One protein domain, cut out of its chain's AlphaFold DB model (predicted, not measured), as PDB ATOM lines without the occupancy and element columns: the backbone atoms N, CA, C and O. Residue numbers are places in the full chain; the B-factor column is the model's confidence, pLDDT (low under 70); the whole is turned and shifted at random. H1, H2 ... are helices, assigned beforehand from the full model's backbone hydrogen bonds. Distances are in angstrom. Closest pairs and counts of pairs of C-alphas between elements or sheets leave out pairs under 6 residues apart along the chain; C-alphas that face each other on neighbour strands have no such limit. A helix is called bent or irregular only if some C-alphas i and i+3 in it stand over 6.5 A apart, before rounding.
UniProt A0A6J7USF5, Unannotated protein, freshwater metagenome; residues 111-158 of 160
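What this domain is: This is residues 111 to 158 of the 160 residues of the protein "Unannotated protein" of freshwater metagenome (UniProt A0A6J7USF5). Picture a narrow U: H4, the longest helix, is one arm, and H2 followed by H3 makes the other, with a gap between the arms. Residues 138 to 144 turn the chain from one arm to the other at one end, where residues 136 to 141 stand free, and small H1 makes a corner with H2 at the other end. The printed part has 48 residues with four named helices, in the order H1, H2, H3, H4, and no named strand; its class is all helix. It is only just loose, close to compact, with a radius of gyration of the C-alphas of 11.7 A, and elongated, spanning 33 by 20 by 13 A.

How they stand to each other: Start from H4, residues 145 to 158, and look across to H2, residues 117 to 126: they are near each other, with 8 pairs of C-alphas within 10 A. H3, residues 129 to 137, is close to H2 but not clearly touching it; the closest C-alphas, of Leu 125 and Gly 131, are 5.6 A apart. H2 and H3 run the same way at a steep tilt of 56 degrees. H1, residues 111 to 115, and H2 touch only at the corner, the closest C-alphas being those of Ala 113 and Val 119, 5.1 A apart. H4 is apart from H1 and from H3. Every O i to N i+4 pair is within hydrogen-bond range in H1 and H2, against 9 of 10 in H4 and 1 of 5 in H3, where 4 of 6 O i to N i+3 pairs are.

Where its parts are: Find C-alpha 145 at (-7.984, -37.778, -0.129); from there H4 runs 20.3 A to C-alpha 158 at (-10.018, -26.642, -16.939). H2 begins at C-alpha 117, (-0.426, -31.084, -24.877), and is 14.1 A long. H3 measures 13.4 A and is irregular, but only just: C-alphas 133 and 136 are 6.8 A apart. H1 measures 6.2 A.

The domain as a whole: The two C-alphas farthest apart are those of Ala 115 and Gly 139, 33.1 A. The printed part has no cut; the links H1 to H2 and H2 to H3 are tight, and H3 to H4, with 7 residues, is short. Mean pLDDT of the printed part is 94.9, and no printed residue is under 70.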
ATOM      1  N   ALA A 111      -4.887 -21.512 -21.188       95.38
ATOM      2  CA  ALA A 111      -4.661 -21.304 -22.619       95.38
ATOM      3  C   ALA A 111      -3.381 -22.004 -23.102       95.38
ATOM      4  O   ALA A 111      -3.359 -22.585 -24.186       95.38
ATOM      5  N   LYS A 112      -2.318 -22.004 -22.285       95.69
ATOM      6  CA  LYS A 112      -1.079 -22.734 -22.597       95.69
ATOM      7  C   LYS A 112      -1.254 -24.248 -22.500       95.69
ATOM      8  O   LYS A 112      -0.708 -24.951 -23.341       95.69
ATOM      9  N   ALA A 113      -2.041 -24.732 -21.540       95.88
ATOM     10  CA  ALA A 113      -2.390 -26.147 -21.443       95.88
ATOM     11  C   ALA A 113      -3.206 -26.641 -22.650       95.88
ATOM     12  O   ALA A 113      -2.979 -27.750 -23.119       95.88
ATOM     13  N   ALA A 114      -4.112 -25.812 -23.180       94.25
ATOM     14  CA  ALA A 114      -4.874 -26.130 -24.388       94.25
ATOM     15  C   ALA A 114      -4.007 -26.104 -25.659       94.25
ATOM     16  O   ALA A 114      -4.173 -26.941 -26.541       94.25
ATOM     17  N   ALA A 115      -3.074 -25.152 -25.755       96.00
ATOM     18  CA  ALA A 115      -2.215 -24.996 -26.926       96.00
ATOM     19  C   ALA A 115      -1.035 -25.983 -26.970       96.00
ATOM     20  O   ALA A 115      -0.498 -26.234 -28.046       96.00
ATOM     21  N   ASN A 116      -0.598 -26.511 -25.821       96.50
ATOM     22  CA  ASN A 116       0.525 -27.438 -25.730       96.50
ATOM     23  C   ASN A 116       0.147 -28.689 -24.914       96.50
ATOM     24  O   ASN A 116       0.095 -28.613 -23.681       96.50
ATOM     25  N   PRO A 117      -0.028 -29.857 -25.561       94.75
ATOM     26  CA  PRO A 117      -0.426 -31.084 -24.877       94.75
ATOM     27  C   PRO A 117       0.597 -31.560 -23.837       94.75
ATOM     28  O   PRO A 117       0.210 -32.241 -22.894       94.75
ATOM     29  N   ALA A 118       1.873 -31.166 -23.938       97.25
ATOM     30  CA  ALA A 118       2.876 -31.512 -22.930       97.25
ATOM     31  C   ALA A 118       2.589 -30.861 -21.567       97.25
ATOM     32  O   ALA A 118       2.839 -31.472 -20.531       97.25
ATOM     33  N   VAL A 119       2.026 -29.646 -21.550       96.44
ATOM     34  CA  VAL A 119       1.639 -28.976 -20.298       96.44
ATOM     35  C   VAL A 119       0.497 -29.737 -19.640       96.44
ATOM     36  O   VAL A 119       0.547 -29.991 -18.441       96.44
ATOM     37  N   ALA A 120      -0.513 -30.129 -20.423       95.62
ATOM     38  CA  ALA A 120      -1.625 -30.898 -19.886       95.62
ATOM     39  C   ALA A 120      -1.170 -32.278 -19.387       95.62
ATOM     40  O   ALA A 120      -1.463 -32.630 -18.249       95.62
ATOM     41  N   GLY A 121      -0.371 -32.992 -20.185       96.94
ATOM     42  CA  GLY A 121       0.163 -34.305 -19.824       96.94
ATOM     43  C   GLY A 121       1.064 -34.283 -18.588       96.94
ATOM     44  O   GLY A 121       1.019 -35.211 -17.787       96.94
ATOM     45  N   TYR A 122       1.838 -33.211 -18.374       97.00
ATOM     46  CA  TYR A 122       2.608 -33.047 -17.139       97.00
ATOM     47  C   TYR A 122       1.701 -32.919 -15.911       97.00
ATOM     48  O   TYR A 122       1.958 -33.556 -14.896       97.00
ATOM     49  N   VAL A 123       0.631 -32.122 -15.992       96.94
ATOM     50  CA  VAL A 123      -0.296 -31.949 -14.862       96.94
ATOM     51  C   VAL A 123      -1.119 -33.221 -14.628       96.94
ATOM     52  O   VAL A 123      -1.352 -33.586 -13.478       96.94
ATOM     53  N   ASP A 124      -1.484 -33.942 -15.694       96.88
ATOM     54  CA  ASP A 124      -2.113 -35.265 -15.596       96.88
ATOM     55  C   ASP A 124      -1.191 -36.259 -14.863       96.88
ATOM     56  O   ASP A 124      -1.642 -36.970 -13.967       96.88
ATOM     57  N   LEU A 125       0.112 -36.272 -15.181       97.06
ATOM     58  CA  LEU A 125       1.108 -37.072 -14.461       97.06
ATOM     59  C   LEU A 125       1.251 -36.622 -13.001       97.06
ATOM     60  O   LEU A 125       1.238 -37.467 -12.108       97.06
ATOM     61  N   TYR A 126       1.351 -35.314 -12.756       95.88
ATOM     62  CA  TYR A 126       1.490 -34.721 -11.422       95.88
ATOM     63  C   TYR A 126       0.344 -35.136 -10.486       95.88
ATOM     64  O   TYR A 126       0.580 -35.435  -9.319       95.88
ATOM     65  N   LEU A 127      -0.888 -35.198 -11.002       96.31
ATOM     66  CA  LEU A 127      -2.087 -35.590 -10.251       96.31
ATOM     67  C   LEU A 127      -2.399 -37.097 -10.314       96.31
ATOM     68  O   LEU A 127      -3.365 -37.550  -9.700       96.31
ATOM     69  N   SER A 128      -1.614 -37.882 -11.055       96.94
ATOM     70  CA  SER A 128      -1.794 -39.333 -11.149       96.94
ATOM     71  C   SER A 128      -1.379 -40.044  -9.857       96.94
ATOM     72  O   SER A 128      -0.616 -39.513  -9.053       96.94
ATOM     73  N   THR A 129      -1.798 -41.302  -9.693       95.62
ATOM     74  CA  THR A 129      -1.326 -42.158  -8.592       95.62
ATOM     75  C   THR A 129       0.200 -42.239  -8.532       95.62
ATOM     76  O   THR A 129       0.759 -42.244  -7.442       95.62
ATOM     77  N   GLN A 130       0.873 -42.270  -9.688       95.75
ATOM     78  CA  GLN A 130       2.331 -42.297  -9.749       95.75
ATOM     79  C   GLN A 130       2.934 -40.976  -9.256       95.75
ATOM     80  O   GLN A 130       3.803 -41.000  -8.397       95.75
ATOM     81  N   GLY A 131       2.457 -39.831  -9.753       95.81
ATOM     82  CA  GLY A 131       2.971 -38.520  -9.338       95.81
ATOM     83  C   GLY A 131       2.738 -38.241  -7.853       95.81
ATOM     84  O   GLY A 131       3.636 -37.780  -7.153       95.81
ATOM     85  N   LEU A 132       1.559 -38.601  -7.343       95.44
ATOM     86  CA  LEU A 132       1.215 -38.441  -5.930       95.44
ATOM     87  C   LEU A 132       2.034 -39.355  -5.005       95.44
ATOM     88  O   LEU A 132       2.272 -38.986  -3.855       95.44
ATOM     89  N   ALA A 133       2.493 -40.517  -5.484       94.94
ATOM     90  CA  ALA A 133       3.349 -41.414  -4.706       94.94
ATOM     91  C   ALA A 133       4.756 -40.838  -4.452       94.94
ATOM     92  O   ALA A 133       5.396 -41.217  -3.473       94.94
ATOM     93  N   GLU A 134       5.217 -39.892  -5.278       94.88
ATOM     94  CA  GLU A 134       6.531 -39.249  -5.131       94.88
ATOM     95  C   GLU A 134       6.554 -38.148  -4.056       94.88
ATOM     96  O   GLU A 134       7.619 -37.781  -3.565       94.88
ATOM     97  N   VAL A 135       5.392 -37.626  -3.644       93.56
ATOM     98  CA  VAL A 135       5.279 -36.553  -2.634       93.56
ATOM     99  C   VAL A 135       5.995 -36.905  -1.316       93.56
ATOM    100  O   VAL A 135       6.868 -36.135  -0.903       93.56
ATOM    101  N   PRO A 136       5.712 -38.052  -0.666       91.44
ATOM    102  CA  PRO A 136       6.426 -38.440   0.549       91.44
ATOM    103  C   PRO A 136       7.893 -38.795   0.289       91.44
ATOM    104  O   PRO A 136       8.735 -38.531   1.144       91.44
ATOM    105  N   ALA A 137       8.227 -39.343  -0.885       88.00
ATOM    106  CA  ALA A 137       9.610 -39.662  -1.248       88.00
ATOM    107  C   ALA A 137      10.482 -38.397  -1.351       88.00
ATOM    108  O   ALA A 137      11.659 -38.422  -0.997       88.00
ATOM    109  N   ALA A 138       9.886 -37.276  -1.761       87.50
ATOM    110  CA  ALA A 138      10.516 -35.961  -1.783       87.50
ATOM    111  C   ALA A 138      10.522 -35.243  -0.412       87.50
ATOM    112  O   ALA A 138      10.974 -34.103  -0.328       87.50
ATOM    113  N   GLY A 139      10.025 -35.877   0.658       87.00
ATOM    114  CA  GLY A 139       9.992 -35.304   2.010       87.00
ATOM    115  C   GLY A 139       8.815 -34.359   2.280       87.00
ATOM    116  O   GLY A 139       8.815 -33.657   3.293       87.00
ATOM    117  N   TYR A 140       7.804 -34.326   1.407       91.38
ATOM    118  CA  TYR A 140       6.586 -33.543   1.616       91.38
ATOM    119  C   TYR A 140       5.468 -34.378   2.237       91.38
ATOM    120  O   TYR A 140       5.431 -35.603   2.149       91.38
ATOM    121  N   VAL A 141       4.515 -33.690   2.861       94.44
ATOM    122  CA  VAL A 141       3.319 -34.315   3.423       94.44
ATOM    123  C   VAL A 141       2.263 -34.460   2.329       94.44
ATOM    124  O   VAL A 141       1.902 -33.482   1.672       94.44
ATOM    125  N   SER A 142       1.767 -35.682   2.136       94.81
ATOM    126  CA  SER A 142       0.675 -35.956   1.201       94.81
ATOM    127  C   SER A 142      -0.602 -35.226   1.608       94.81
ATOM    128  O   SER A 142      -0.970 -35.188   2.780       94.81
ATOM    129  N   LEU A 143      -1.314 -34.691   0.618       93.88
ATOM    130  CA  LEU A 143      -2.643 -34.123   0.820       93.88
ATOM    131  C   LEU A 143      -3.643 -35.202   1.268       93.88
ATOM    132  O   LEU A 143      -3.500 -36.383   0.942       93.88
ATOM    133  N   THR A 144      -4.704 -34.782   1.958       94.50
ATOM    134  CA  THR A 144      -5.852 -35.652   2.249       94.50
ATOM    135  C   THR A 144      -6.528 -36.122   0.957       94.50
ATOM    136  O   THR A 144      -6.446 -35.461  -0.082       94.50
ATOM    137  N   ALA A 145      -7.245 -37.249   1.020       94.56
ATOM    138  CA  ALA A 145      -7.984 -37.778  -0.129       94.56
ATOM    139  C   ALA A 145      -8.963 -36.746  -0.720       94.56
ATOM    140  O   ALA A 145      -9.053 -36.611  -1.940       94.56
ATOM    141  N   ASP A 146      -9.627 -35.966   0.136       95.38
ATOM    142  CA  ASP A 146     -10.547 -34.906  -0.281       95.38
ATOM    143  C   ASP A 146      -9.820 -33.774  -1.022       95.38
ATOM    144  O   ASP A 146     -10.284 -33.325  -2.071       95.38
ATOM    145  N   ASN A 147      -8.641 -33.358  -0.545       94.25
ATOM    146  CA  ASN A 147      -7.832 -32.320  -1.194       94.25
ATOM    147  C   ASN A 147      -7.223 -32.798  -2.523       94.25
ATOM    148  O   ASN A 147      -7.142 -32.027  -3.485       94.25
ATOM    149  N   ILE A 148      -6.838 -34.074  -2.613       95.62
ATOM    150  CA  ILE A 148      -6.412 -34.698  -3.874       95.62
ATOM    151  C   ILE A 148      -7.575 -34.690  -4.862       95.62
ATOM    152  O   ILE A 148      -7.424 -34.226  -5.994       95.62
ATOM    153  N   LYS A 149      -8.753 -35.149  -4.426       96.69
ATOM    154  CA  LYS A 149      -9.948 -35.177  -5.265       96.69
ATOM    155  C   LYS A 149     -10.313 -33.775  -5.756       96.69
ATOM    156  O   LYS A 149     -10.526 -33.600  -6.951       96.69
ATOM    157  N   ALA A 150     -10.319 -32.779  -4.873       95.94
ATOM    158  CA  ALA A 150     -10.584 -31.391  -5.240       95.94
ATOM    159  C   ALA A 150      -9.591 -30.870  -6.293       95.94
ATOM    160  O   ALA A 150      -9.990 -30.183  -7.233       95.94
ATOM    161  N   SER A 151      -8.310 -31.236  -6.179       95.75
ATOM    162  CA  SER A 151      -7.273 -30.856  -7.148       95.75
ATOM    163  C   SER A 151      -7.499 -31.505  -8.520       95.75
ATOM    164  O   SER A 151      -7.389 -30.835  -9.548       95.75
ATOM    165  N   ILE A 152      -7.870 -32.790  -8.542       96.56
ATOM    166  CA  ILE A 152      -8.214 -33.530  -9.766       96.56
ATOM    167  C   ILE A 152      -9.465 -32.938 -10.424       96.56
ATOM    168  O   ILE A 152      -9.452 -32.667 -11.623       96.56
ATOM    169  N   ASP A 153     -10.521 -32.688  -9.648       96.69
ATOM    170  CA  ASP A 153     -11.773 -32.111 -10.143       96.69
ATOM    171  C   ASP A 153     -11.534 -30.711 -10.742       96.69
ATOM    172  O   ASP A 153     -11.998 -30.409 -11.845       96.69
ATOM    173  N   ALA A 154     -10.752 -29.865 -10.057       95.56
ATOM    174  CA  ALA A 154     -10.386 -28.534 -10.541       95.56
ATOM    175  C   ALA A 154      -9.601 -28.590 -11.862       95.56
ATOM    176  O   ALA A 154      -9.831 -27.777 -12.764       95.56
ATOM    177  N   TRP A 155      -8.694 -29.559 -12.002       96.25
ATOM    178  CA  TRP A 155      -7.940 -29.765 -13.235       96.25
ATOM    179  C   TRP A 155      -8.792 -30.345 -14.373       96.25
ATOM    180  O   TRP A 155      -8.632 -29.950 -15.533       96.25
ATOM    181  N   ALA A 156      -9.736 -31.238 -14.071       94.31
ATOM    182  CA  ALA A 156     -10.689 -31.766 -15.045       94.31
ATOM    183  C   ALA A 156     -11.616 -30.663 -15.585       94.31
ATOM    184  O   ALA A 156     -11.873 -30.600 -16.785       94.31
ATOM    185  N   ALA A 157     -12.031 -29.723 -14.730       94.31
ATOM    186  CA  ALA A 157     -12.856 -28.572 -15.104       94.31
ATOM    187  C   ALA A 157     -12.105 -27.478 -15.895       94.31
ATOM    188  O   ALA A 157     -12.670 -26.428 -16.199       94.31
ATOM    189  N   ARG A 158     -10.824 -27.670 -16.249       91.25
ATOM    190  CA  ARG A 158     -10.018 -26.642 -16.939       91.25
ATOM    191  C   ARG A 158     -10.558 -26.237 -18.312       91.25
ATOM    192  O   ARG A 158     -10.248 -25.134 -18.756       91.25
TER     193      ARG A 158